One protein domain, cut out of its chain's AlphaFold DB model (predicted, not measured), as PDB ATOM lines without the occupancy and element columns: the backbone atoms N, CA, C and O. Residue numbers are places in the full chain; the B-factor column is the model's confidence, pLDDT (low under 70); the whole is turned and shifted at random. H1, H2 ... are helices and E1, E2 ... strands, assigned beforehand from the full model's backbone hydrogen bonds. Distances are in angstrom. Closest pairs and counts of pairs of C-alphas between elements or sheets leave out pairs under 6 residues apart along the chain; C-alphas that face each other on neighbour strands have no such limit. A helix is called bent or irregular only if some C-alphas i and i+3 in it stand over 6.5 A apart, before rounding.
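This is residues 3 to 133, 159 to 167 and 220 to 266 of the 267 residues of an uncharacterized protein of Campylobacter jejuni (UniProt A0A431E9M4). What shape do these atoms make? A strongly twisted sheet of nine strands is the core, with H1 and H3 side by side over one face and H5 and H6 over the opposite face near E7 and E8. H4 and small H2 lie toward the E5 and E6 end. What builds it? The printed part has 187 residues with six named helices and nine named strands, in the order E1 H1 E2 E3 H2 H3 E4 H4 E5 E6 E7 E8 H5 E9 H6, of mixed class. The branched sheet is mixed parallel and antiparallel; the whole is compact, with radius of gyration of the C-alphas 16.2 A and spans of 49 by 39 by 29 A.

How do the strands pair? E1, residues 3 to 9, has parallel neighbours E2, residues 51 to 53, and E3, residues 58 to 63, on one side and E7, residues 220 to 224, on the other, with N 4 to O 52, N 7 to O 60 and N 8 to O 222 each 2.8 A, within hydrogen-bond range. Parallel pairs join E3 to E4, residues 97 to 103 (N 61 to O 99, 2.8 A), E4 to E5, residues 127 to 133 (N 100 to O 127, 2.9 A), and E5 to E6, residues 162 to 167 (N 130 to O 163, 2.9 A). E7 and E8, residues 229 to 233, form a hairpin, N 221 to O 232 being 2.8 A, and E9, residues 245 to 247, is antiparallel to E8, N 231 to O 245 being 2.9 A. Where are the helices? H1, residues 31 to 47, and H3, residues 79 to 92, touch on the same face, C-alphas of Arg 39 and Ser 87 closest at 5.9 A, the same way at a shallow tilt of 11 degrees. On the opposite face H5, residues 234 to 239, is over E7 at a height over the sheet of 8.7 A and H6, residues 251 to 265, over E8 at 8.1 A. H4, residues 108 to 124, only grazes the sheet with residues 114 to 122, and its residues 113 to 117 alone only just touch H2, residues 73 to 76, with 3 pairs of C-alphas within 8 A, the closest Arg 73 and Met 113 at 7.0 A. Which strand-helix-strand units, parallel neighbour strands with helices between, occur? E1, H1, E2; E3, H2 H3, E4; and E4, H4, E5 have right-handed crossovers. Do the helix backbones hold? Every O i to N i+4 pair is within hydrogen-bond range in H1 and H6, against 9 of 10 in H3, 11 of 13 in H4 and 0 of 2 in H5, where 2 of 3 O i to N i+3 pairs are; H2 is too short for an i+4 pair.

Where are the anchors? E1 begins at C-alpha 3 (-131.438, -71.114, -65.267), and H6 ends at C-alpha 265 (-129.362, -69.043, -48.364). Which are long? H1 measures 24.5 A, H3 20.0 A, E4 20.4 A, H4 25.3 A and H6 21.2 A; H4 and H5 are irregular, C-alphas 109 and 112 being 7.4 A apart and 235 and 238 7.7 A.

What is missing? Residues 134 to 158 and 168 to 219 are not printed, with C-alpha gaps of 17.9 A and 24.6 A. How large and how sure is it? The C-alphas farthest apart, Pro 108 and Glu 252, are 50.1 A apart, and E1 to H1, with 21 residues, is a long link. Mean pLDDT of the printed part is 80.9, and 35 residues are under 70, among them 13 to 28 and 235 to 243.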
ATOM      1  N   LYS A   3    -130.487 -71.757 -64.366       85.75
ATOM      2  CA  LYS A   3    -131.438 -71.114 -65.267       85.75
ATOM      3  C   LYS A   3    -131.862 -69.745 -64.751       85.75
ATOM      4  O   LYS A   3    -132.152 -69.592 -63.568       85.75
ATOM      5  N   ILE A   4    -131.956 -68.774 -65.649       87.25
ATOM      6  CA  ILE A   4    -132.608 -67.488 -65.413       87.25
ATOM      7  C   ILE A   4    -134.031 -67.591 -65.954       87.25
ATOM      8  O   ILE A   4    -134.220 -67.982 -67.109       87.25
ATOM      9  N   ILE A   5    -135.020 -67.261 -65.123       84.31
ATOM     10  CA  ILE A   5    -136.437 -67.303 -65.526       84.31
ATOM     11  C   ILE A   5    -137.149 -65.950 -65.413       84.31
ATOM     12  O   ILE A   5    -138.254 -65.796 -65.909       84.31
ATOM     13  N   ASN A   6    -136.523 -64.965 -64.765       86.81
ATOM     14  CA  ASN A   6    -137.059 -63.614 -64.637       86.81
ATOM     15  C   ASN A   6    -135.917 -62.597 -64.735       86.81
ATOM     16  O   ASN A   6    -134.809 -62.842 -64.240       86.81
ATOM     17  N   ILE A   7    -136.197 -61.463 -65.370       90.19
ATOM     18  CA  ILE A   7    -135.301 -60.327 -65.530       90.19
ATOM     19  C   ILE A   7    -136.017 -59.079 -65.017       90.19
ATOM     20  O   ILE A   7    -137.065 -58.713 -65.529       90.19
ATOM     21  N   SER A   8    -135.446 -58.381 -64.038       88.12
ATOM     22  CA  SER A   8    -135.930 -57.060 -63.616       88.12
ATOM     23  C   SER A   8    -135.028 -55.969 -64.159       88.12
ATOM     24  O   SER A   8    -133.842 -55.912 -63.833       88.12
ATOM     25  N   LEU A   9    -135.612 -55.073 -64.949       88.31
ATOM     26  CA  LEU A   9    -134.950 -53.898 -65.482       88.31
ATOM     27  C   LEU A   9    -135.367 -52.675 -64.671       88.31
ATOM     28  O   LEU A   9    -136.525 -52.252 -64.683       88.31
ATOM     29  N   PHE A  10    -134.402 -52.057 -64.002       80.69
ATOM     30  CA  PHE A  10    -134.599 -50.814 -63.266       80.69
ATOM     31  C   PHE A  10    -134.619 -49.605 -64.216       80.69
ATOM     32  O   PHE A  10    -133.841 -48.671 -64.076       80.69
ATOM     33  N   LEU A  11    -135.514 -49.617 -65.207       79.75
ATOM     34  CA  LEU A  11    -135.572 -48.623 -66.289       79.75
ATOM     35  C   LEU A  11    -136.394 -47.380 -65.956       79.75
ATOM     36  O   LEU A  11    -136.067 -46.272 -66.386       79.75
ATOM     37  N   LEU A  12    -137.503 -47.564 -65.248       73.19
ATOM     38  CA  LEU A  12    -138.450 -46.480 -65.014       73.19
ATOM     39  C   LEU A  12    -138.072 -45.700 -63.749       73.19
ATOM     40  O   LEU A  12    -137.060 -45.991 -63.098       73.19
ATOM     41  N   ASP A  13    -138.849 -44.659 -63.447       65.12
ATOM     42  CA  ASP A  13    -138.558 -43.727 -62.355       65.12
ATOM     43  C   ASP A  13    -138.253 -44.447 -61.039       65.12
ATOM     44  O   ASP A  13    -138.917 -45.415 -60.672       65.12
ATOM     45  N   SER A  14    -137.264 -43.928 -60.308       60.53
ATOM     46  CA  SER A  14    -136.795 -44.477 -59.038       60.53
ATOM     47  C   SER A  14    -137.943 -44.765 -58.069       60.53
ATOM     48  O   SER A  14    -138.835 -43.930 -57.885       60.53
ATOM     49  N   CYS A  15    -137.875 -45.903 -57.376       52.72
ATOM     50  CA  CYS A  15    -138.832 -46.228 -56.324       52.72
ATOM     51  C   CYS A  15    -138.796 -45.145 -55.230       52.72
ATOM     52  O   CYS A  15    -137.802 -44.999 -54.520       52.72
ATOM     53  N   LYS A  16    -139.899 -44.403 -55.072       49.50
ATOM     54  CA  LYS A  16    -140.015 -43.296 -54.104       49.50
ATOM     55  C   LYS A  16    -140.163 -43.758 -52.647       49.50
ATOM     56  O   LYS A  16    -140.159 -42.925 -51.748       49.50
ATOM     57  N   VAL A  17    -140.315 -45.065 -52.410       47.94
ATOM     58  CA  VAL A  17    -140.622 -45.641 -51.087       47.94
ATOM     59  C   VAL A  17    -139.381 -45.734 -50.187       47.94
ATOM     60  O   VAL A  17    -139.516 -45.730 -48.969       47.94
ATOM     61  N   GLY A  18    -138.164 -45.754 -50.748       46.31
ATOM     62  CA  GLY A  18    -136.953 -45.547 -49.943       46.31
ATOM     63  C   GLY A  18    -136.634 -46.650 -48.918       46.31
ATOM     64  O   GLY A  18    -136.093 -46.343 -47.859       46.31
ATOM     65  N   CYS A  19    -136.984 -47.919 -49.171       42.31
ATOM     66  CA  CYS A  19    -136.787 -49.000 -48.194       42.31
ATOM     67  C   CYS A  19    -135.308 -49.148 -47.773       42.31
ATOM     68  O   CYS A  19    -134.420 -49.257 -48.620       42.31
ATOM     69  N   LYS A  20    -135.039 -49.206 -46.461       37.59
ATOM     70  CA  LYS A  20    -133.682 -49.336 -45.897       37.59
ATOM     71  C   LYS A  20    -132.983 -50.597 -46.426       37.59
ATOM     72  O   LYS A  20    -133.488 -51.698 -46.242       37.59
ATOM     73  N   GLY A  21    -131.816 -50.426 -47.054       42.84
ATOM     74  CA  GLY A  21    -131.015 -51.511 -47.645       42.84
ATOM     75  C   GLY A  21    -131.397 -51.895 -49.081       42.84
ATOM     76  O   GLY A  21    -130.749 -52.754 -49.669       42.84
ATOM     77  N   CYS A  22    -132.426 -51.275 -49.664       46.62
ATOM     78  CA  CYS A  22    -132.816 -51.519 -51.046       46.62
ATOM     79  C   CYS A  22    -131.976 -50.658 -51.998       46.62
ATOM     80  O   CYS A  22    -132.082 -49.433 -51.985       46.62
ATOM     81  N   TYR A  23    -131.194 -51.288 -52.878       48.12
ATOM     82  CA  TYR A  23    -130.405 -50.578 -53.894       48.12
ATOM     83  C   TYR A  23    -131.271 -49.887 -54.976       48.12
ATOM     84  O   TYR A  23    -130.753 -49.134 -55.790       48.12
ATOM     85  N   ALA A  24    -132.605 -50.070 -54.970       48.69
ATOM     86  CA  ALA A  24    -133.514 -49.464 -55.955       48.69
ATOM     87  C   ALA A  24    -133.719 -47.970 -55.698       48.69
ATOM     88  O   ALA A  24    -134.293 -47.288 -56.553       48.69
ATOM     89  N   VAL A  25    -133.279 -47.480 -54.532       50.81
ATOM     90  CA  VAL A  25    -133.247 -46.065 -54.145       50.81
ATOM     91  C   VAL A  25    -132.067 -45.397 -54.847       50.81
ATOM     92  O   VAL A  25    -131.138 -44.893 -54.228       50.81
ATOM     93  N   HIS A  26    -132.085 -45.448 -56.173       52.34
ATOM     94  CA  HIS A  26    -131.140 -44.726 -56.999       52.34
ATOM     95  C   HIS A  26    -131.862 -43.498 -57.559       52.34
ATOM     96  O   HIS A  26    -132.827 -43.677 -58.304       52.34
ATOM     97  N   PRO A  27    -131.501 -42.269 -57.144       51.72
ATOM     98  CA  PRO A  27    -132.285 -41.064 -57.420       51.72
ATOM     99  C   PRO A  27    -132.255 -40.637 -58.891       51.72
ATOM    100  O   PRO A  27    -133.031 -39.769 -59.291       51.72
ATOM    101  N   THR A  28    -131.361 -41.196 -59.710       59.78
ATOM    102  CA  THR A  28    -131.277 -40.869 -61.137       59.78
ATOM    103  C   THR A  28    -130.703 -42.057 -61.887       59.78
ATOM    104  O   THR A  28    -129.526 -42.360 -61.740       59.78
ATOM    105  N   ARG A  29    -131.540 -42.727 -62.683       73.69
ATOM    106  CA  ARG A  29    -131.122 -43.887 -63.474       73.69
ATOM    107  C   ARG A  29    -130.862 -43.484 -64.911       73.69
ATOM    108  O   ARG A  29    -131.715 -42.868 -65.554       73.69
ATOM    109  N   ASP A  30    -129.701 -43.863 -65.420       85.81
ATOM    110  CA  ASP A  30    -129.365 -43.701 -66.828       85.81
ATOM    111  C   ASP A  30    -129.995 -44.833 -67.656       85.81
ATOM    112  O   ASP A  30    -129.453 -45.933 -67.767       85.81
ATOM    113  N   ARG A  31    -131.171 -44.565 -68.241       87.12
ATOM    114  CA  ARG A  31    -131.938 -45.547 -69.031       87.12
ATOM    115  C   ARG A  31    -131.119 -46.166 -70.156       87.12
ATOM    116  O   ARG A  31    -131.215 -47.370 -70.379       87.12
ATOM    117  N   ALA A  32    -130.300 -45.366 -70.836       90.19
ATOM    118  CA  ALA A  32    -129.485 -45.855 -71.937       90.19
ATOM    119  C   ALA A  32    -128.474 -46.900 -71.448       90.19
ATOM    120  O   ALA A  32    -128.314 -47.931 -72.101       90.19
ATOM    121  N   LYS A  33    -127.866 -46.683 -70.273       91.38
ATOM    122  CA  LYS A  33    -126.967 -47.664 -69.648       91.38
ATOM    123  C   LYS A  33    -127.684 -48.917 -69.173       91.38
ATOM    124  O   LYS A  33    -127.145 -50.000 -69.371       91.38
ATOM    125  N   VAL A  34    -128.881 -48.802 -68.588       91.44
ATOM    126  CA  VAL A  34    -129.668 -49.989 -68.196       91.44
ATOM    127  C   VAL A  34    -129.954 -50.862 -69.423       91.44
ATOM    128  O   VAL A  34    -129.775 -52.076 -69.363       91.44
ATOM    129  N   LEU A  35    -130.345 -50.257 -70.550       93.81
ATOM    130  CA  LEU A  35    -130.596 -50.981 -71.803       93.81
ATOM    131  C   LEU A  35    -129.322 -51.593 -72.393       93.81
ATOM    132  O   LEU A  35    -129.342 -52.738 -72.841       93.81
ATOM    133  N   ASP A  36    -128.199 -50.876 -72.349       95.06
ATOM    134  CA  ASP A  36    -126.913 -51.425 -72.789       95.06
ATOM    135  C   ASP A  36    -126.461 -52.592 -71.907       95.06
ATOM    136  O   ASP A  36    -125.941 -53.588 -72.413       95.06
ATOM    137  N   ASN A  37    -126.679 -52.499 -70.595       94.19
ATOM    138  CA  ASN A  37    -126.430 -53.593 -69.665       94.19
ATOM    139  C   ASN A  37    -127.353 -54.774 -69.970       94.19
ATOM    140  O   ASN A  37    -126.873 -55.901 -70.069       94.19
ATOM    141  N   PHE A  38    -128.644 -54.537 -70.211       95.12
ATOM    142  CA  PHE A  38    -129.578 -55.590 -70.597       95.12
ATOM    143  C   PHE A  38    -129.116 -56.331 -71.856       95.12
ATOM    144  O   PHE A  38    -128.999 -57.556 -71.826       95.12
ATOM    145  N   ARG A  39    -128.735 -55.606 -72.914       94.44
ATOM    146  CA  ARG A  39    -128.182 -56.210 -74.134       94.44
ATOM    147  C   ARG A  39    -126.939 -57.060 -73.849       94.44
ATOM    148  O   ARG A  39    -126.878 -58.205 -74.287       94.44
ATOM    149  N   LYS A  40    -125.976 -56.541 -73.074       94.44
ATOM    150  CA  LYS A  40    -124.762 -57.289 -72.685       94.44
ATOM    151  C   LYS A  40    -125.094 -58.569 -71.920       94.44
ATOM    152  O   LYS A  40    -124.483 -59.603 -72.171       94.44
ATOM    153  N   ALA A  41    -126.058 -58.515 -71.001       93.19
ATOM    154  CA  ALA A  41    -126.487 -59.686 -70.247       93.19
ATOM    155  C   ALA A  41    -127.135 -60.736 -71.157       93.19
ATOM    156  O   ALA A  41    -126.810 -61.917 -71.051       93.19
ATOM    157  N   VAL A  42    -128.004 -60.314 -72.081       90.88
ATOM    158  CA  VAL A  42    -128.606 -61.206 -73.080       90.88
ATOM    159  C   VAL A  42    -127.522 -61.869 -73.931       90.88
ATOM    160  O   VAL A  42    -127.513 -63.091 -74.053       90.88
ATOM    161  N   GLU A  43    -126.579 -61.103 -74.484       91.31
ATOM    162  CA  GLU A  43    -125.459 -61.633 -75.276       91.31
ATOM    163  C   GLU A  43    -124.606 -62.635 -74.482       91.31
ATOM    164  O   GLU A  43    -124.293 -63.717 -74.984       91.31
ATOM    165  N   TYR A  44    -124.288 -62.319 -73.226       92.44
ATOM    166  CA  TYR A  44    -123.462 -63.168 -72.371       92.44
ATOM    167  C   TYR A  44    -124.167 -64.478 -71.975       92.44
ATOM    168  O   TYR A  44    -123.647 -65.564 -72.221       92.44
ATOM    169  N   PHE A  45    -125.372 -64.415 -71.399       88.75
ATOM    170  CA  PHE A  45    -126.058 -65.608 -70.871       88.75
ATOM    171  C   PHE A  45    -126.611 -66.540 -71.955       88.75
ATOM    172  O   PHE A  45    -126.860 -67.713 -71.701       88.75
ATOM    173  N   THR A  46    -126.775 -66.049 -73.180       86.94
ATOM    174  CA  THR A  46    -127.152 -66.904 -74.318       86.94
ATOM    175  C   THR A  46    -125.960 -67.579 -74.995       86.94
ATOM    176  O   THR A  46    -126.162 -68.502 -75.777       86.94
ATOM    177  N   SER A  47    -124.731 -67.138 -74.708       87.44
ATOM    178  CA  SER A  47    -123.496 -67.733 -75.239       87.44
ATOM    179  C   SER A  47    -122.696 -68.523 -74.193       87.44
ATOM    180  O   SER A  47    -121.783 -69.263 -74.554       87.44
ATOM    181  N   SER A  48    -123.045 -68.400 -72.908       86.12
ATOM    182  CA  SER A  48    -122.395 -69.077 -71.782       86.12
ATOM    183  C   SER A  48    -123.074 -70.405 -71.412       86.12
ATOM    184  O   SER A  48    -124.282 -70.571 -71.561       86.12
ATOM    185  N   ASP A  49    -122.300 -71.340 -70.854       85.88
ATOM    186  CA  ASP A  49    -122.760 -72.612 -70.279       85.88
ATOM    187  C   ASP A  49    -123.056 -72.536 -68.765       85.88
ATOM    188  O   ASP A  49    -123.559 -73.496 -68.172       85.88
ATOM    189  N   LEU A  50    -122.755 -71.400 -68.122       84.06
ATOM    190  CA  LEU A  50    -122.838 -71.226 -66.665       84.06
ATOM    191  C   LEU A  50    -124.262 -70.973 -66.172       84.06
ATOM    192  O   LEU A  50    -124.720 -71.577 -65.200       84.06
ATOM    193  N   LEU A  51    -124.936 -70.048 -66.847       82.94
ATOM    194  CA  LEU A  51    -126.300 -69.604 -66.605       82.94
ATOM    195  C   LEU A  51    -126.941 -69.435 -67.973       82.94
ATOM    196  O   LEU A  51    -126.436 -68.668 -68.788       82.94
ATOM    197  N   THR A  52    -128.046 -70.131 -68.201       84.56
ATOM    198  CA  THR A  52    -128.826 -70.017 -69.436       84.56
ATOM    199  C   THR A  52    -130.222 -69.503 -69.126       84.56
ATOM    200  O   THR A  52    -130.692 -69.621 -67.994       84.56
ATOM    201  N   PHE A  53    -130.922 -68.952 -70.107       84.56
ATOM    202  CA  PHE A  53    -132.347 -68.712 -69.943       84.56
ATOM    203  C   PHE A  53    -133.115 -70.027 -70.045       84.56
ATOM    204  O   PHE A  53    -132.740 -70.910 -70.814       84.56
ATOM    205  N   SER A  54    -134.172 -70.186 -69.252       78.62
ATOM    206  CA  SER A  54    -135.018 -71.373 -69.358       78.62
ATOM    207  C   SER A  54    -135.830 -71.321 -70.659       78.62
ATOM    208  O   SER A  54    -136.650 -70.420 -70.804       78.62
ATOM    209  N   PRO A  55    -135.643 -72.260 -71.605       69.88
ATOM    210  CA  PRO A  55    -136.461 -72.308 -72.816       69.88
ATOM    211  C   PRO A  55    -137.870 -72.852 -72.548       69.88
ATOM    212  O   PRO A  55    -138.791 -72.589 -73.318       69.88
ATOM    213  N   GLU A  56    -138.045 -73.630 -71.473       68.44
ATOM    214  CA  GLU A  56    -139.340 -74.209 -71.113       68.44
ATOM    215  C   GLU A  56    -140.240 -73.274 -70.284       68.44
ATOM    216  O   GLU A  56    -141.444 -73.516 -70.210       68.44
ATOM    217  N   HIS A  57    -139.682 -72.205 -69.705       69.56
ATOM    218  CA  HIS A  57    -140.436 -71.167 -68.999       69.56
ATOM    219  C   HIS A  57    -140.520 -69.893 -69.842       69.56
ATOM    220  O   HIS A  57    -139.643 -69.597 -70.652       69.56
ATOM    221  N   GLU A  58    -141.588 -69.129 -69.641       77.44
ATOM    222  CA  GLU A  58    -141.661 -67.762 -70.145       77.44
ATOM    223  C   GLU A  58    -140.710 -66.887 -69.325       77.44
ATOM    224  O   GLU A  58    -140.766 -66.873 -68.096       77.44
ATOM    225  N   ILE A  59    -139.788 -66.209 -70.007       81.75
ATOM    226  CA  ILE A  59    -138.921 -65.215 -69.392       81.75
ATOM    227  C   ILE A  59    -139.751 -63.957 -69.216       81.75
ATOM    228  O   ILE A  59    -140.107 -63.290 -70.187       81.75
ATOM    229  N   THR A  60    -139.995 -63.596 -67.973       83.88
ATOM    230  CA  THR A  60    -140.565 -62.295 -67.666       83.88
ATOM    231  C   THR A  60    -139.478 -61.219 -67.713       83.88
ATOM    232  O   THR A  60    -138.429 -61.361 -67.079       83.88
ATOM    233  N   VAL A  61    -139.749 -60.102 -68.392       86.94
ATOM    234  CA  VAL A  61    -138.953 -58.869 -68.329       86.94
ATOM    235  C   VAL A  61    -139.754 -57.771 -67.628       86.94
ATOM    236  O   VAL A  61    -140.595 -57.092 -68.214       86.94
ATOM    237  N   ASN A  62    -139.451 -57.583 -66.351       85.75
ATOM    238  CA  ASN A  62    -140.080 -56.626 -65.455       85.75
ATOM    239  C   ASN A  62    -139.549 -55.198 -65.679       85.75
ATOM    240  O   ASN A  62    -138.394 -54.895 -65.372       85.75
ATOM    241  N   LEU A  63    -140.409 -54.294 -66.147       84.12
ATOM    242  CA  LEU A  63    -140.155 -52.858 -66.293       84.12
ATOM    243  C   LEU A  63    -140.427 -52.169 -64.949       84.12
ATOM    244  O   LEU A  63    -141.476 -51.563 -64.737       84.12
ATOM    245  N   GLU A  64    -139.519 -52.352 -63.996       72.75
ATOM    246  CA  GLU A  64    -139.729 -52.020 -62.584       72.75
ATOM    247  C   GLU A  64    -140.048 -50.539 -62.316       72.75
ATOM    248  O   GLU A  64    -139.688 -49.641 -63.073       72.75
ATOM    249  N   THR A  65    -140.560 -50.291 -61.104       62.72
ATOM    250  CA  THR A  65    -140.543 -49.035 -60.316       62.72
ATOM    251  C   THR A  65    -141.529 -47.911 -60.625       62.72
ATOM    252  O   THR A  65    -141.791 -47.110 -59.724       62.72
ATOM    253  N   SER A  66    -142.155 -47.863 -61.797       70.94
ATOM    254  CA  SER A  66    -143.290 -46.958 -62.036       70.94
ATOM    255  C   SER A  66    -144.127 -47.386 -63.240       70.94
ATOM    256  O   SER A  66    -143.743 -48.267 -64.000       70.94
ATOM    257  N   GLY A  67    -145.294 -46.767 -63.398       78.69
ATOM    258  CA  GLY A  67    -146.219 -47.098 -64.474       78.69
ATOM    259  C   GLY A  67    -145.751 -46.631 -65.849       78.69
ATOM    260  O   GLY A  67    -145.425 -45.447 -66.019       78.69
ATOM    261  N   LEU A  68    -145.739 -47.538 -66.827       87.31
ATOM    262  CA  LEU A  68    -145.388 -47.274 -68.224       87.31
ATOM    263  C   LEU A  68    -146.319 -46.230 -68.871       87.31
ATOM    264  O   LEU A  68    -145.866 -45.259 -69.476       87.31
ATOM    265  N   PHE A  69    -147.624 -46.381 -68.681       85.62
ATOM    266  CA  PHE A  69    -148.699 -45.549 -69.212       85.62
ATOM    267  C   PHE A  69    -149.058 -44.360 -68.318       85.62
ATOM    268  O   PHE A  69    -149.363 -43.276 -68.825       85.62
ATOM    269  N   SER A  70    -149.087 -44.523 -66.992       78.44
ATOM    270  CA  SER A  70    -149.493 -43.419 -66.105       78.44
ATOM    271  C   SER A  70    -148.397 -42.369 -65.947       78.44
ATOM    272  O   SER A  70    -148.688 -41.175 -66.013       78.44
ATOM    273  N   SER A  71    -147.148 -42.809 -65.773       79.19
ATOM    274  CA  SER A  71    -146.044 -41.956 -65.313       79.19
ATOM    275  C   SER A  71    -144.921 -41.825 -66.348       79.19
ATOM    276  O   SER A  71    -144.284 -40.778 -66.427       79.19
ATOM    277  N   ASN A  72    -144.732 -42.826 -67.215       85.50
ATOM    278  CA  ASN A  72    -143.591 -42.908 -68.137       85.50
ATOM    279  C   ASN A  72    -143.976 -42.840 -69.623       85.50
ATOM    280  O   ASN A  72    -143.285 -43.379 -70.483       85.50
ATOM    281  N   ARG A  73    -145.027 -42.089 -69.965       87.81
ATOM    282  CA  ARG A  73    -145.523 -41.945 -71.353       87.81
ATOM    283  C   ARG A  73    -144.445 -41.532 -72.355       87.81
ATOM    284  O   ARG A  73    -144.417 -42.011 -73.478       87.81
ATOM    285  N   LYS A  74    -143.538 -40.642 -71.944       88.56
ATOM    286  CA  LYS A  74    -142.425 -40.199 -72.799       88.56
ATOM    287  C   LYS A  74    -141.461 -41.335 -73.126       88.56
ATOM    288  O   LYS A  74    -140.914 -41.336 -74.217       88.56
ATOM    289  N   PHE A  75    -141.251 -42.269 -72.197       89.25
ATOM    290  CA  PHE A  75    -140.415 -43.439 -72.441       89.25
ATOM    291  C   PHE A  75    -141.074 -44.356 -73.473       89.25
ATOM    292  O   PHE A  75    -140.417 -44.683 -74.452       89.25
ATOM    293  N   LEU A  76    -142.372 -44.654 -73.330       90.38
ATOM    294  CA  LEU A  76    -143.133 -45.446 -74.309       90.38
ATOM    295  C   LEU A  76    -143.006 -44.900 -75.746       90.38
ATOM    296  O   LEU A  76    -142.919 -45.665 -76.698       90.38
ATOM    297  N   LEU A  77    -142.968 -43.572 -75.895       90.38
ATOM    298  CA  LEU A  77    -142.843 -42.884 -77.186       90.38
ATOM    299  C   LEU A  77    -141.389 -42.639 -77.630       90.38
ATOM    300  O   LEU A  77    -141.159 -41.973 -78.638       90.38
ATOM    301  N   SER A  78    -140.403 -43.103 -76.864       92.19
ATOM    302  CA  SER A  78    -138.985 -42.842 -77.123       92.19
ATOM    303  C   SER A  78    -138.309 -43.981 -77.882       92.19
ATOM    304  O   SER A  78    -138.740 -45.132 -77.844       92.19
ATOM    305  N   SER A  79    -137.166 -43.672 -78.495       93.94
ATOM    306  CA  SER A  79    -136.273 -44.676 -79.081       93.94
ATOM    307  C   SER A  79    -135.750 -45.689 -78.059       93.94
ATOM    308  O   SER A  79    -135.393 -46.795 -78.441       93.94
ATOM    309  N   ASP A  80    -135.709 -45.344 -76.770       93.31
ATOM    310  CA  ASP A  80    -135.260 -46.270 -75.729       93.31
ATOM    311  C   ASP A  80    -136.260 -47.408 -75.502       93.31
ATOM    312  O   ASP A  80    -135.847 -48.534 -75.235       93.31
ATOM    313  N   PHE A  81    -137.562 -47.162 -75.671       93.75
ATOM    314  CA  PHE A  81    -138.540 -48.247 -75.628       93.75
ATOM    315  C   PHE A  81    -138.406 -49.160 -76.851       93.75
ATOM    316  O   PHE A  81    -138.453 -50.372 -76.704       93.75
ATOM    317  N   ILE A  82    -138.117 -48.610 -78.032       94.75
ATOM    318  CA  ILE A  82    -137.802 -49.424 -79.219       94.75
ATOM    319  C   ILE A  82    -136.552 -50.287 -78.980       94.75
ATOM    320  O   ILE A  82    -136.598 -51.492 -79.194       94.75
ATOM    321  N   ARG A  83    -135.478 -49.711 -78.423       94.38
ATOM    322  CA  ARG A  83    -134.254 -50.452 -78.053       94.38
ATOM    323  C   ARG A  83    -134.517 -51.578 -77.049       94.38
ATOM    324  O   ARG A  83    -133.872 -52.627 -77.120       94.38
ATOM    325  N   LEU A  84    -135.430 -51.360 -76.101       94.88
ATOM    326  CA  LEU A  84    -135.891 -52.403 -75.187       94.88
ATOM    327  C   LEU A  84    -136.555 -53.543 -75.966       94.88
ATOM    328  O   LEU A  84    -136.159 -54.690 -75.778       94.88
ATOM    329  N   LEU A  85    -137.516 -53.234 -76.842       95.31
ATOM    330  CA  LEU A  85    -138.221 -54.244 -77.637       95.31
ATOM    331  C   LEU A  85    -137.261 -55.025 -78.544       95.31
ATOM    332  O   LEU A  85    -137.330 -56.246 -78.549       95.31
ATOM    333  N   ASP A  86    -136.301 -54.363 -79.199       94.06
ATOM    334  CA  ASP A  86    -135.263 -55.028 -80.009       94.06
ATOM    335  C   ASP A  86    -134.421 -56.018 -79.175       94.06
ATOM    336  O   ASP A  86    -134.091 -57.123 -79.616       94.06
ATOM    337  N   SER A  87    -134.079 -55.640 -77.939       92.69
ATOM    338  CA  SER A  87    -133.302 -56.494 -77.027       92.69
ATOM    339  C   SER A  87    -134.113 -57.700 -76.541       92.69
ATOM    340  O   SER A  87    -133.565 -58.788 -76.361       92.69
ATOM    341  N   VAL A  88    -135.419 -57.516 -76.341       92.88
ATOM    342  CA  VAL A  88    -136.356 -58.587 -75.985       92.88
ATOM    343  C   VAL A  88    -136.594 -59.522 -77.171       92.88
ATOM    344  O   VAL A  88    -136.591 -60.739 -77.003       92.88
ATOM    345  N   ASP A  89    -136.728 -58.986 -78.380       91.06
ATOM    346  CA  ASP A  89    -136.919 -59.783 -79.592       91.06
ATOM    347  C   ASP A  89    -135.687 -60.639 -79.913       91.06
ATOM    348  O   ASP A  89    -135.811 -61.804 -80.274       91.06
ATOM    349  N   SER A  90    -134.488 -60.139 -79.599       90.19
ATOM    350  CA  SER A  90    -133.241 -60.914 -79.692       90.19
ATOM    351  C   SER A  90    -133.233 -62.181 -78.816       90.19
ATOM    352  O   SER A  90    -132.517 -63.140 -79.118       90.19
ATOM    353  N   LEU A  91    -133.989 -62.208 -77.710       88.62
ATOM    354  CA  LEU A  91    -134.199 -63.432 -76.928       88.62
ATOM    355  C   LEU A  91    -135.166 -64.382 -77.653       88.62
ATOM    356  O   LEU A  91    -134.937 -65.592 -77.680       88.62
ATOM    357  N   ARG A  92    -136.214 -63.861 -78.294       88.88
ATOM    358  CA  ARG A  92    -137.170 -64.676 -79.061       88.88
ATOM    359  C   ARG A  92    -136.555 -65.298 -80.304       88.88
ATOM    360  O   ARG A  92    -136.792 -66.478 -80.550       88.88
ATOM    361  N   ASP A  93    -135.697 -64.569 -81.010       88.25
ATOM    362  CA  ASP A  93    -134.924 -65.087 -82.146       88.25
ATOM    363  C   ASP A  93    -134.043 -66.284 -81.758       88.25
ATOM    364  O   ASP A  93    -133.744 -67.153 -82.578       88.25
ATOM    365  N   LYS A  94    -133.658 -66.372 -80.480       86.69
ATOM    366  CA  LYS A  94    -132.920 -67.506 -79.903       86.69
ATOM    367  C   LYS A  94    -133.825 -68.642 -79.415       86.69
ATOM    368  O   LYS A  94    -133.332 -69.617 -78.853       86.69
ATOM    369  N   GLY A  95    -135.133 -68.542 -79.647       87.12
ATOM    370  CA  GLY A  95    -136.135 -69.553 -79.317       87.12
ATOM    371  C   GLY A  95    -136.727 -69.437 -77.912       87.12
ATOM    372  O   GLY A  95    -137.476 -70.327 -77.506       87.12
ATOM    373  N   TYR A  96    -136.422 -68.373 -77.160       87.62
ATOM    374  CA  TYR A  96    -136.990 -68.175 -75.827       87.62
ATOM    375  C   TYR A  96    -138.402 -67.584 -75.899       87.62
ATOM    376  O   TYR A  96    -138.703 -66.732 -76.734       87.62
ATOM    377  N   ARG A  97    -139.279 -68.010 -74.985       86.75
ATOM    378  CA  ARG A  97    -140.575 -67.355 -74.761       86.75
ATOM    379  C   ARG A  97    -140.353 -66.174 -73.832       86.75
ATOM    380  O   ARG A  97    -139.709 -66.351 -72.803       86.75
ATOM    381  N   VAL A  98    -140.844 -64.994 -74.197       90.06
ATOM    382  CA  VAL A  98    -140.596 -63.766 -73.433       90.06
ATOM    383  C   VAL A  98    -141.864 -62.931 -73.344       90.06
ATOM    384  O   VAL A  98    -142.529 -62.715 -74.358       90.06
ATOM    385  N   GLU A  99    -142.152 -62.436 -72.146       90.38
ATOM    386  CA  GLU A  99    -143.248 -61.517 -71.847       90.38
ATOM    387  C   GLU A  99    -142.704 -60.289 -71.106       90.38
ATOM    388  O   GLU A  99    -141.764 -60.380 -70.312       90.38
ATOM    389  N   LEU A 100    -143.272 -59.117 -71.387       92.81
ATOM    390  CA  LEU A 100    -143.011 -57.909 -70.616       92.81
ATOM    391  C   LEU A 100    -143.968 -57.842 -69.426       92.81
ATOM    392  O   LEU A 100    -145.153 -58.120 -69.564       92.81
ATOM    393  N   GLU A 101    -143.482 -57.368 -68.285       89.12
ATOM    394  CA  GLU A 101    -144.309 -57.087 -67.110       89.12
ATOM    395  C   GLU A 101    -144.129 -55.634 -66.664       89.12
ATOM    396  O   GLU A 101    -143.017 -55.103 -66.626       89.12
ATOM    397  N   ASN A 102    -145.217 -54.964 -66.288       86.50
ATOM    398  CA  ASN A 102    -145.165 -53.653 -65.649       86.50
ATOM    399  C   ASN A 102    -146.260 -53.520 -64.585       86.50
ATOM    400  O   ASN A 102    -147.337 -54.092 -64.692       86.50
ATOM    401  N   THR A 103    -146.003 -52.730 -63.545       77.75
ATOM    402  CA  THR A 103    -147.043 -52.337 -62.586       77.75
ATOM    403  C   THR A 103    -147.510 -50.928 -62.914       77.75
ATOM    404  O   THR A 103    -146.713 -49.989 -62.858       77.75
ATOM    405  N   ASP A 104    -148.798 -50.762 -63.213       77.25
ATOM    406  CA  ASP A 104    -149.364 -49.465 -63.578       77.25
ATOM    407  C   ASP A 104    -150.824 -49.301 -63.144       77.25
ATOM    408  O   ASP A 104    -151.537 -50.262 -62.886       77.25
ATOM    409  N   ILE A 105    -151.289 -48.055 -63.093       73.62
ATOM    410  CA  ILE A 105    -152.684 -47.680 -62.912       73.62
ATOM    411  C   ILE A 105    -153.252 -47.268 -64.271       73.62
ATOM    412  O   ILE A 105    -152.978 -46.179 -64.794       73.62
ATOM    413  N   ILE A 106    -154.105 -48.126 -64.829       73.12
ATOM    414  CA  ILE A 106    -154.791 -47.845 -66.089       73.12
ATOM    415  C   ILE A 106    -156.040 -47.005 -65.826       73.12
ATOM    416  O   ILE A 106    -157.003 -47.440 -65.201       73.12
ATOM    417  N   THR A 107    -156.036 -45.779 -66.344       71.81
ATOM    418  CA  THR A 107    -157.176 -44.851 -66.287       71.81
ATOM    419  C   THR A 107    -157.626 -44.492 -67.704       71.81
ATOM    420  O   THR A 107    -156.835 -44.660 -68.637       71.81
ATOM    421  N   PRO A 108    -158.827 -43.913 -67.901       71.69
ATOM    422  CA  PRO A 108    -159.237 -43.408 -69.214       71.69
ATOM    423  C   PRO A 108    -158.221 -42.437 -69.843       71.69
ATOM    424  O   PRO A 108    -158.024 -42.426 -71.053       71.69
ATOM    425  N   LYS A 109    -157.484 -41.672 -69.022       74.38
ATOM    426  CA  LYS A 109    -156.414 -40.766 -69.486       74.38
ATOM    427  C   LYS A 109    -155.183 -41.491 -70.040       74.38
ATOM    428  O   LYS A 109    -154.302 -40.826 -70.586       74.38
ATOM    429  N   SER A 110    -155.064 -42.795 -69.815       75.88
ATOM    430  CA  SER A 110    -153.949 -43.632 -70.259       75.88
ATOM    431  C   SER A 110    -154.301 -44.467 -71.498       75.88
ATOM    432  O   SER A 110    -153.393 -45.030 -72.093       75.88
ATOM    433  N   TRP A 111    -155.569 -44.518 -71.934       75.12
ATOM    434  CA  TRP A 111    -156.019 -45.390 -73.036       75.12
ATOM    435  C   TRP A 111    -155.311 -45.133 -74.365       75.12
ATOM    436  O   TRP A 111    -154.849 -46.070 -74.995       75.12
ATOM    437  N   MET A 112    -155.089 -43.872 -74.737       79.62
ATOM    438  CA  MET A 112    -154.345 -43.563 -75.966       79.62
ATOM    439  C   MET A 112    -152.910 -44.136 -75.953       79.62
ATOM    440  O   MET A 112    -152.341 -44.448 -76.996       79.62
ATOM    441  N   MET A 113    -152.309 -44.285 -74.765       87.00
ATOM    442  CA  MET A 113    -150.991 -44.914 -74.608       87.00
ATOM    443  C   MET A 113    -151.073 -46.439 -74.662       87.00
ATOM    444  O   MET A 113    -150.129 -47.064 -75.130       87.00
ATOM    445  N   VAL A 114    -152.190 -47.030 -74.232       85.06
ATOM    446  CA  VAL A 114    -152.461 -48.464 -74.401       85.06
ATOM    447  C   VAL A 114    -152.507 -48.803 -75.887       85.06
ATOM    448  O   VAL A 114    -151.762 -49.677 -76.309       85.06
ATOM    449  N   ASP A 115    -153.270 -48.053 -76.689       83.88
ATOM    450  CA  ASP A 115    -153.363 -48.281 -78.141       83.88
ATOM    451  C   ASP A 115    -151.998 -48.140 -78.828       83.88
ATOM    452  O   ASP A 115    -151.612 -48.947 -79.671       83.88
ATOM    453  N   THR A 116    -151.222 -47.127 -78.427       90.25
ATOM    454  CA  THR A 116    -149.865 -46.929 -78.955       90.25
ATOM    455  C   THR A 116    -148.951 -48.100 -78.595       90.25
ATOM    456  O   THR A 116    -148.190 -48.575 -79.435       90.25
ATOM    457  N   CYS A 117    -149.016 -48.576 -77.350       91.56
ATOM    458  CA  CYS A 117    -148.232 -49.717 -76.898       91.56
ATOM    459  C   CYS A 117    -148.642 -50.998 -77.624       91.56
ATOM    460  O   CYS A 117    -147.765 -51.713 -78.087       91.56
ATOM    461  N   GLU A 118    -149.940 -51.233 -77.816       90.06
ATOM    462  CA  GLU A 118    -150.471 -52.370 -78.573       90.06
ATOM    463  C   GLU A 118    -149.895 -52.426 -79.990       90.06
ATOM    464  O   GLU A 118    -149.428 -53.476 -80.426       90.06
ATOM    465  N   MET A 119    -149.872 -51.294 -80.702       91.56
ATOM    466  CA  MET A 119    -149.300 -51.231 -82.051       91.56
ATOM    467  C   MET A 119    -147.807 -51.575 -82.071       91.56
ATOM    468  O   MET A 119    -147.327 -52.221 -83.002       91.56
ATOM    469  N   LEU A 120    -147.060 -51.126 -81.057       94.38
ATOM    470  CA  LEU A 120    -145.642 -51.450 -80.928       94.38
ATOM    471  C   LEU A 120    -145.457 -52.932 -80.600       94.38
ATOM    472  O   LEU A 120    -144.679 -53.599 -81.267       94.38
ATOM    473  N   LEU A 121    -146.202 -53.467 -79.636       94.38
ATOM    474  CA  LEU A 121    -146.145 -54.875 -79.250       94.38
ATOM    475  C   LEU A 121    -146.512 -55.808 -80.409       94.38
ATOM    476  O   LEU A 121    -145.810 -56.792 -80.621       94.38
ATOM    477  N   ASP A 122    -147.527 -55.471 -81.214       93.44
ATOM    478  CA  ASP A 122    -147.928 -56.262 -82.386       93.44
ATOM    479  C   ASP A 122    -146.814 -56.363 -83.427       93.44
ATOM    480  O   ASP A 122    -146.571 -57.446 -83.957       93.44
ATOM    481  N   ARG A 123    -146.068 -55.273 -83.649       93.69
ATOM    482  CA  ARG A 123    -144.912 -55.270 -84.555       93.69
ATOM    483  C   ARG A 123    -143.828 -56.260 -84.125       93.69
ATOM    484  O   ARG A 123    -143.190 -56.852 -84.989       93.69
ATOM    485  N   TYR A 124    -143.622 -56.414 -82.821       92.44
ATOM    486  CA  TYR A 124    -142.642 -57.348 -82.267       92.44
ATOM    487  C   TYR A 124    -143.257 -58.716 -81.932       92.44
ATOM    488  O   TYR A 124    -142.535 -59.659 -81.636       92.44
ATOM    489  N   GLY A 125    -144.583 -58.876 -81.978       91.31
ATOM    490  CA  GLY A 125    -145.268 -60.084 -81.508       91.31
ATOM    491  C   GLY A 125    -144.998 -60.387 -80.029       91.31
ATOM    492  O   GLY A 125    -144.784 -61.550 -79.679       91.31
ATOM    493  N   LEU A 126    -144.947 -59.343 -79.196       92.56
ATOM    494  CA  LEU A 126    -144.670 -59.416 -77.760       92.56
ATOM    495  C   LEU A 126    -145.932 -59.218 -76.932       92.56
ATOM    496  O   LEU A 126    -146.827 -58.484 -77.329       92.56
ATOM    497  N   MET A 127    -145.954 -59.818 -75.747       92.25
ATOM    498  CA  MET A 127    -147.032 -59.662 -74.774       92.25
ATOM    499  C   MET A 127    -146.597 -58.729 -73.644       92.25
ATOM    500  O   MET A 127    -145.413 -58.681 -73.300       92.25
ATOM    501  N   LEU A 128    -147.552 -58.004 -73.061       91.44
ATOM    502  CA  LEU A 128    -147.355 -57.184 -71.869       91.44
ATOM    503  C   LEU A 128    -148.409 -57.529 -70.813       91.44
ATOM    504  O   LEU A 128    -149.596 -57.291 -71.034       91.44
ATOM    505  N   ASP A 129    -147.975 -58.021 -69.655       88.06
ATOM    506  CA  ASP A 129    -148.809 -58.109 -68.458       88.06
ATOM    507  C   ASP A 129    -148.685 -56.830 -67.621       88.06
ATOM    508  O   ASP A 129    -147.598 -56.380 -67.243       88.06
ATOM    509  N   VAL A 130    -149.835 -56.210 -67.363       82.12
ATOM    510  CA  VAL A 130    -149.949 -55.007 -66.552       82.12
ATOM    511  C   VAL A 130    -150.659 -55.339 -65.256       82.12
ATOM    512  O   VAL A 130    -151.881 -55.517 -65.203       82.12
ATOM    513  N   ALA A 131    -149.890 -55.318 -64.177       76.94
ATOM    514  CA  ALA A 131    -150.419 -55.470 -62.841       76.94
ATOM    515  C   ALA A 131    -151.045 -54.141 -62.373       76.94
ATOM    516  O   ALA A 131    -150.335 -53.154 -62.157       76.94
ATOM    517  N   THR A 132    -152.374 -54.100 -62.229       69.94
ATOM    518  CA  THR A 132    -153.151 -52.885 -61.914       69.94
ATOM    519  C   THR A 132    -154.068 -53.080 -60.704       69.94
ATOM    520  O   THR A 132    -154.702 -54.128 -60.572       69.94
ATOM    521  N   PRO A 133    -154.210 -52.091 -59.800       61.41
ATOM    522  CA  PRO A 133    -155.089 -52.220 -58.640       61.41
ATOM    523  C   PRO A 133    -156.586 -52.298 -59.003       61.41
ATOM    524  O   PRO A 133    -157.060 -51.567 -59.870       61.41
ATOM    525  N   SER A 159    -156.383 -55.747 -74.649       77.00
ATOM    526  CA  SER A 159    -156.183 -55.817 -76.098       77.00
ATOM    527  C   SER A 159    -155.623 -57.197 -76.481       77.00
ATOM    528  O   SER A 159    -155.626 -58.110 -75.655       77.00
ATOM    529  N   LYS A 160    -155.168 -57.384 -77.728       83.44
ATOM    530  CA  LYS A 160    -154.597 -58.660 -78.191       83.44
ATOM    531  C   LYS A 160    -153.243 -58.937 -77.531       83.44
ATOM    532  O   LYS A 160    -152.968 -60.098 -77.244       83.44
ATOM    533  N   HIS A 161    -152.435 -57.907 -77.269       89.12
ATOM    534  CA  HIS A 161    -151.100 -58.064 -76.677       89.12
ATOM    535  C   HIS A 161    -150.987 -57.604 -75.222       89.12
ATOM    536  O   HIS A 161    -149.976 -57.889 -74.585       89.12
ATOM    537  N   ILE A 162    -152.005 -56.936 -74.666       86.88
ATOM    538  CA  ILE A 162    -151.957 -56.396 -73.298       86.88
ATOM    539  C   ILE A 162    -152.929 -57.145 -72.383       86.88
ATOM    540  O   ILE A 162    -154.157 -57.051 -72.514       86.88
ATOM    541  N   LYS A 163    -152.354 -57.851 -71.409       86.38
ATOM    542  CA  LYS A 163    -153.053 -58.501 -70.302       86.38
ATOM    543  C   LYS A 163    -153.161 -57.534 -69.125       86.38
ATOM    544  O   LYS A 163    -152.277 -56.718 -68.878       86.38
ATOM    545  N   LEU A 164    -154.261 -57.638 -68.391       75.44
ATOM    546  CA  LEU A 164    -154.458 -56.974 -67.113       75.44
ATOM    547  C   LEU A 164    -154.526 -58.016 -66.014       75.44
ATOM    548  O   LEU A 164    -155.495 -58.779 -65.930       75.44
ATOM    549  N   ASN A 165    -153.535 -57.974 -65.135       72.62
ATOM    550  CA  ASN A 165    -153.549 -58.687 -63.879       72.62
ATOM    551  C   ASN A 165    -154.049 -57.754 -62.776       72.62
ATOM    552  O   ASN A 165    -153.436 -56.747 -62.411       72.62
ATOM    553  N   TYR A 166    -155.226 -58.068 -62.264       66.69
ATOM    554  CA  TYR A 166    -155.893 -57.243 -61.280       66.69
ATOM    555  C   TYR A 166    -155.377 -57.565 -59.886       66.69
ATOM    556  O   TYR A 166    -155.642 -58.639 -59.358       66.69
ATOM    557  N   ILE A 167    -154.713 -56.598 -59.255       60.56
ATOM    558  CA  ILE A 167    -154.239 -56.703 -57.879       60.56
ATOM    559  C   ILE A 167    -155.312 -56.134 -56.941       60.56
ATOM    560  O   ILE A 167    -155.546 -54.920 -56.921       60.56
ATOM    561  N   TYR A 220    -132.693 -68.593 -60.980       85.06
ATOM    562  CA  TYR A 220    -132.242 -67.259 -60.604       85.06
ATOM    563  C   TYR A 220    -133.085 -66.173 -61.276       85.06
ATOM    564  O   TYR A 220    -133.611 -66.330 -62.383       85.06
ATOM    565  N   HIS A 221    -133.176 -65.046 -60.583       86.31
ATOM    566  CA  HIS A 221    -133.676 -63.776 -61.081       86.31
ATOM    567  C   HIS A 221    -132.474 -62.872 -61.352       86.31
ATOM    568  O   HIS A 221    -131.669 -62.610 -60.454       86.31
ATOM    569  N   LEU A 222    -132.357 -62.408 -62.595       90.50
ATOM    570  CA  LEU A 222    -131.378 -61.405 -62.993       90.50
ATOM    571  C   LEU A 222    -131.949 -59.998 -62.821       90.50
ATOM    572  O   LEU A 222    -133.020 -59.680 -63.327       90.50
ATOM    573  N   MET A 223    -131.212 -59.126 -62.157       88.06
ATOM    574  CA  MET A 223    -131.617 -57.742 -61.960       88.06
ATOM    575  C   MET A 223    -130.569 -56.809 -62.548       88.06
ATOM    576  O   MET A 223    -129.371 -57.035 -62.372       88.06
ATOM    577  N   ILE A 224    -131.018 -55.778 -63.259       89.25
ATOM    578  CA  ILE A 224    -130.147 -54.920 -64.063       89.25
ATOM    579  C   ILE A 224    -130.489 -53.459 -63.801       89.25
ATOM    580  O   ILE A 224    -131.627 -53.032 -64.022       89.25
ATOM    581  N   ASP A 225    -129.495 -52.697 -63.354       86.00
ATOM    582  CA  ASP A 225    -129.544 -51.239 -63.294       86.00
ATOM    583  C   ASP A 225    -128.434 -50.614 -64.161       86.00
ATOM    584  O   ASP A 225    -127.829 -51.274 -65.012       86.00
ATOM    585  N   ASP A 226    -128.216 -49.308 -64.020       86.31
ATOM    586  CA  ASP A 226    -127.229 -48.554 -64.791       86.31
ATOM    587  C   ASP A 226    -125.792 -48.724 -64.276       86.31
ATOM    588  O   ASP A 226    -124.847 -48.313 -64.956       86.31
ATOM    589  N   GLN A 227    -125.606 -49.343 -63.108       84.38
ATOM    590  CA  GLN A 227    -124.315 -49.512 -62.446       84.38
ATOM    591  C   GLN A 227    -123.794 -50.947 -62.511       84.38
ATOM    592  O   GLN A 227    -122.578 -51.151 -62.589       84.38
ATOM    593  N   ALA A 228    -124.679 -51.940 -62.430       86.88
ATOM    594  CA  ALA A 228    -124.287 -53.328 -62.284       86.88
ATOM    595  C   ALA A 228    -125.394 -54.335 -62.639       86.88
ATOM    596  O   ALA A 228    -126.535 -54.013 -62.971       86.88
ATOM    597  N   PHE A 229    -125.003 -55.602 -62.536       90.56
ATOM    598  CA  PHE A 229    -125.859 -56.772 -62.625       90.56
ATOM    599  C   PHE A 229    -125.964 -57.407 -61.247       90.56
ATOM    600  O   PHE A 229    -124.988 -57.420 -60.493       90.56
ATOM    601  N   TYR A 230    -127.118 -57.979 -60.936       88.56
ATOM    602  CA  TYR A 230    -127.331 -58.668 -59.674       88.56
ATOM    603  C   TYR A 230    -128.058 -59.988 -59.889       88.56
ATOM    604  O   TYR A 230    -128.985 -60.071 -60.694       88.56
ATOM    605  N   LEU A 231    -127.661 -61.008 -59.134       88.00
ATOM    606  CA  LEU A 231    -128.349 -62.293 -59.083       88.00
ATOM    607  C   LEU A 231    -129.036 -62.474 -57.740       88.00
ATOM    608  O   LEU A 231    -128.481 -62.160 -56.686       88.00
ATOM    609  N   CYS A 232    -130.243 -63.018 -57.787       83.50
ATOM    610  CA  CYS A 232    -131.019 -63.396 -56.620       83.50
ATOM    611  C   CYS A 232    -131.635 -64.777 -56.880       83.50
ATOM    612  O   CYS A 232    -132.134 -64.997 -57.987       83.50
ATOM    613  N   PRO A 233    -131.642 -65.714 -55.914       79.19
ATOM    614  CA  PRO A 233    -132.488 -66.897 -56.014       79.19
ATOM    615  C   PRO A 233    -133.926 -66.487 -56.286       79.19
ATOM    616  O   PRO A 233    -134.430 -65.551 -55.656       79.19
ATOM    617  N   LEU A 234    -134.614 -67.211 -57.168       74.62
ATOM    618  CA  LEU A 234    -136.008 -66.904 -57.477       74.62
ATOM    619  C   LEU A 234    -136.874 -66.846 -56.206       74.62
ATOM    620  O   LEU A 234    -137.677 -65.932 -56.051       74.62
ATOM    621  N   LEU A 235    -136.662 -67.750 -55.244       66.31
ATOM    622  CA  LEU A 235    -137.387 -67.775 -53.964       66.31
ATOM    623  C   LEU A 235    -137.262 -66.464 -53.159       66.31
ATOM    624  O   LEU A 235    -138.070 -66.164 -52.282       66.31
ATOM    625  N   HIS A 236    -136.234 -65.668 -53.431       65.44
ATOM    626  CA  HIS A 236    -135.917 -64.444 -52.705       65.44
ATOM    627  C   HIS A 236    -136.242 -63.169 -53.487       65.44
ATOM    628  O   HIS A 236    -136.028 -62.067 -52.968       65.44
ATOM    629  N   HIS A 237    -136.835 -63.300 -54.679       63.09
ATOM    630  CA  HIS A 237    -137.149 -62.174 -55.554       63.09
ATOM    631  C   HIS A 237    -138.116 -61.156 -54.939       63.09
ATOM    632  O   HIS A 237    -138.048 -59.991 -55.297       63.09
ATOM    633  N   GLN A 238    -138.980 -61.520 -53.984       56.09
ATOM    634  CA  GLN A 238    -139.898 -60.555 -53.355       56.09
ATOM    635  C   GLN A 238    -139.160 -59.451 -52.572       56.09
ATOM    636  O   GLN A 238    -139.650 -58.331 -52.456       56.09
ATOM    637  N   GLY A 239    -137.944 -59.734 -52.087       49.41
ATOM    638  CA  GLY A 239    -137.047 -58.737 -51.494       49.41
ATOM    639  C   GLY A 239    -136.194 -57.983 -52.518       49.41
ATOM    640  O   GLY A 239    -135.432 -57.104 -52.112       49.41
ATOM    641  N   LYS A 240    -136.313 -58.346 -53.807       55.47
ATOM    642  CA  LYS A 240    -135.607 -57.858 -55.001       55.47
ATOM    643  C   LYS A 240    -134.121 -57.611 -54.723       55.47
ATOM    644  O   LYS A 240    -133.312 -58.520 -54.858       55.47
ATOM    645  N   LEU A 241    -133.774 -56.426 -54.234       53.41
ATOM    646  CA  LEU A 241    -132.387 -56.005 -54.020       53.41
ATOM    647  C   LEU A 241    -131.807 -56.297 -52.631       53.41
ATOM    648  O   LEU A 241    -130.594 -56.285 -52.460       53.41
ATOM    649  N   LEU A 242    -132.638 -56.576 -51.623       54.69
ATOM    650  CA  LEU A 242    -132.158 -56.880 -50.265       54.69
ATOM    651  C   LEU A 242    -131.430 -58.229 -50.183       54.69
ATOM    652  O   LEU A 242    -130.669 -58.478 -49.248       54.69
ATOM    653  N   ARG A 243    -131.704 -59.121 -51.138       65.69
ATOM    654  CA  ARG A 243    -131.186 -60.495 -51.170       65.69
ATOM    655  C   ARG A 243    -130.390 -60.805 -52.436       65.69
ATOM    656  O   ARG A 243    -129.987 -61.945 -52.628       65.69
ATOM    657  N   SER A 244    -130.149 -59.794 -53.266       76.50
ATOM    658  CA  SER A 244    -129.368 -59.931 -54.485       76.50
ATOM    659  C   SER A 244    -127.879 -59.720 -54.223       76.50
ATOM    660  O   SER A 244    -127.501 -58.909 -53.374       76.50
ATOM    661  N   VAL A 245    -127.031 -60.389 -54.993       83.94
ATOM    662  CA  VAL A 245    -125.577 -60.218 -54.970       83.94
ATOM    663  C   VAL A 245    -125.133 -59.630 -56.301       83.94
ATOM    664  O   VAL A 245    -125.583 -60.077 -57.355       83.94
ATOM    665  N   ARG A 246    -124.277 -58.604 -56.251       87.88
ATOM    666  CA  ARG A 246    -123.703 -57.975 -57.445       87.88
ATOM    667  C   ARG A 246    -122.787 -58.963 -58.169       87.88
ATOM    668  O   ARG A 246    -121.976 -59.606 -57.514       87.88
ATOM    669  N   ILE A 247    -122.869 -59.002 -59.495       91.44
ATOM    670  CA  ILE A 247    -121.985 -59.794 -60.354       91.44
ATOM    671  C   ILE A 247    -121.307 -58.930 -61.415       91.44
ATOM    672  O   ILE A 247    -121.816 -57.879 -61.820       91.44
ATOM    673  N   GLU A 248    -120.179 -59.425 -61.904       93.00
ATOM    674  CA  GLU A 248    -119.600 -59.050 -63.188       93.00
ATOM    675  C   GLU A 248    -119.918 -60.145 -64.216       93.00
ATOM    676  O   GLU A 248    -120.077 -61.314 -63.860       93.00
ATOM    677  N   LEU A 249    -120.032 -59.788 -65.499       92.00
ATOM    678  CA  LEU A 249    -120.284 -60.752 -66.579       92.00
ATOM    679  C   LEU A 249    -118.993 -61.494 -66.959       92.00
ATOM    680  O   LEU A 249    -118.496 -61.392 -68.077       92.00
ATOM    681  N   THR A 250    -118.430 -62.208 -65.987       92.31
ATOM    682  CA  THR A 250    -117.274 -63.094 -66.131       92.31
ATOM    683  C   THR A 250    -117.583 -64.442 -65.499       92.31
ATOM    684  O   THR A 250    -118.457 -64.565 -64.633       92.31
ATOM    685  N   LYS A 251    -116.879 -65.484 -65.945       89.38
ATOM    686  CA  LYS A 251    -117.117 -66.847 -65.473       89.38
ATOM    687  C   LYS A 251    -116.861 -66.971 -63.977       89.38
ATOM    688  O   LYS A 251    -117.700 -67.516 -63.263       89.38
ATOM    689  N   GLU A 252    -115.746 -66.418 -63.527       92.06
ATOM    690  CA  GLU A 252    -115.288 -66.454 -62.145       92.06
ATOM    691  C   GLU A 252    -116.281 -65.727 -61.229       92.06
ATOM    692  O   GLU A 252    -116.800 -66.325 -60.290       92.06
ATOM    693  N   SER A 253    -116.653 -64.481 -61.561       91.94
ATOM    694  CA  SER A 253    -117.572 -63.684 -60.735       91.94
ATOM    695  C   SER A 253    -118.937 -64.353 -60.564       91.94
ATOM    696  O   SER A 253    -119.501 -64.365 -59.465       91.94
ATOM    697  N   ILE A 254    -119.467 -64.940 -61.639       90.94
ATOM    698  CA  ILE A 254    -120.755 -65.633 -61.620       90.94
ATOM    699  C   ILE A 254    -120.680 -66.917 -60.791       90.94
ATOM    700  O   ILE A 254    -121.566 -67.154 -59.970       90.94
ATOM    701  N   GLN A 255    -119.643 -67.738 -60.985       90.25
ATOM    702  CA  GLN A 255    -119.471 -68.987 -60.238       90.25
ATOM    703  C   GLN A 255    -119.306 -68.727 -58.739       90.25
ATOM    704  O   GLN A 255    -120.013 -69.342 -57.939       90.25
ATOM    705  N   ASP A 256    -118.456 -67.770 -58.365       89.62
ATOM    706  CA  ASP A 256    -118.240 -67.388 -56.969       89.62
ATOM    707  C   ASP A 256    -119.528 -66.857 -56.332       89.62
ATOM    708  O   ASP A 256    -119.871 -67.206 -55.201       89.62
ATOM    709  N   THR A 257    -120.291 -66.052 -57.077       88.31
ATOM    710  CA  THR A 257    -121.562 -65.504 -56.593       88.31
ATOM    711  C   THR A 257    -122.609 -66.586 -56.384       88.31
ATOM    712  O   THR A 257    -123.315 -66.565 -55.380       88.31
ATOM    713  N   ILE A 258    -122.705 -67.543 -57.302       87.38
ATOM    714  CA  ILE A 258    -123.588 -68.699 -57.162       87.38
ATOM    715  C   ILE A 258    -123.233 -69.487 -55.897       87.38
ATOM    716  O   ILE A 258    -124.108 -69.724 -55.073       87.38
ATOM    717  N   ILE A 259    -121.952 -69.815 -55.692       86.00
ATOM    718  CA  ILE A 259    -121.495 -70.544 -54.498       86.00
ATOM    719  C   ILE A 259    -121.841 -69.765 -53.224       86.00
ATOM    720  O   ILE A 259    -122.323 -70.342 -52.246       86.00
ATOM    721  N   LEU A 260    -121.624 -68.446 -53.234       84.00
ATOM    722  CA  LEU A 260    -121.953 -67.570 -52.114       84.00
ATOM    723  C   LEU A 260    -123.457 -67.564 -51.819       84.00
ATOM    724  O   LEU A 260    -123.848 -67.642 -50.654       84.00
ATOM    725  N   ILE A 261    -124.291 -67.445 -52.853       79.69
ATOM    726  CA  ILE A 261    -125.751 -67.450 -52.746       79.69
ATOM    727  C   ILE A 261    -126.228 -68.787 -52.173       79.69
ATOM    728  O   ILE A 261    -126.941 -68.781 -51.167       79.69
ATOM    729  N   ASP A 262    -125.784 -69.901 -52.753       75.69
ATOM    730  CA  ASP A 262    -126.187 -71.252 -52.358       75.69
ATOM    731  C   ASP A 262    -125.786 -71.510 -50.887       75.69
ATOM    732  O   ASP A 262    -126.607 -71.905 -50.057       75.69
ATOM    733  N   THR A 263    -124.567 -71.111 -50.496       76.38
ATOM    734  CA  THR A 263    -124.079 -71.217 -49.105       76.38
ATOM    735  C   THR A 263    -124.864 -70.331 -48.132       76.38
ATOM    736  O   THR A 263    -125.215 -70.757 -47.031       76.38
ATOM    737  N   LYS A 264    -125.121 -69.071 -48.503       70.50
ATOM    738  CA  LYS A 264    -125.749 -68.072 -47.624       70.50
ATOM    739  C   LYS A 264    -127.221 -68.369 -47.375       70.50
ATOM    740  O   LYS A 264    -127.710 -68.132 -46.270       70.50
ATOM    741  N   TYR A 265    -127.921 -68.830 -48.405       67.62
ATOM    742  CA  TYR A 265    -129.362 -69.043 -48.364       67.62
ATOM    743  C   TYR A 265    -129.748 -70.515 -48.178       67.62
ATOM    744  O   TYR A 265    -130.934 -70.784 -48.021       67.62
ATOM    745  N   LYS A 266    -128.766 -71.431 -48.093       61.91
ATOM    746  CA  LYS A 266    -128.979 -72.887 -48.017       61.91
ATOM    747  C   LYS A 266    -129.923 -73.359 -49.125       61.91
ATOM    748  O   LYS A 266    -130.918 -74.031 -48.847       61.91
TER     749      LYS A 266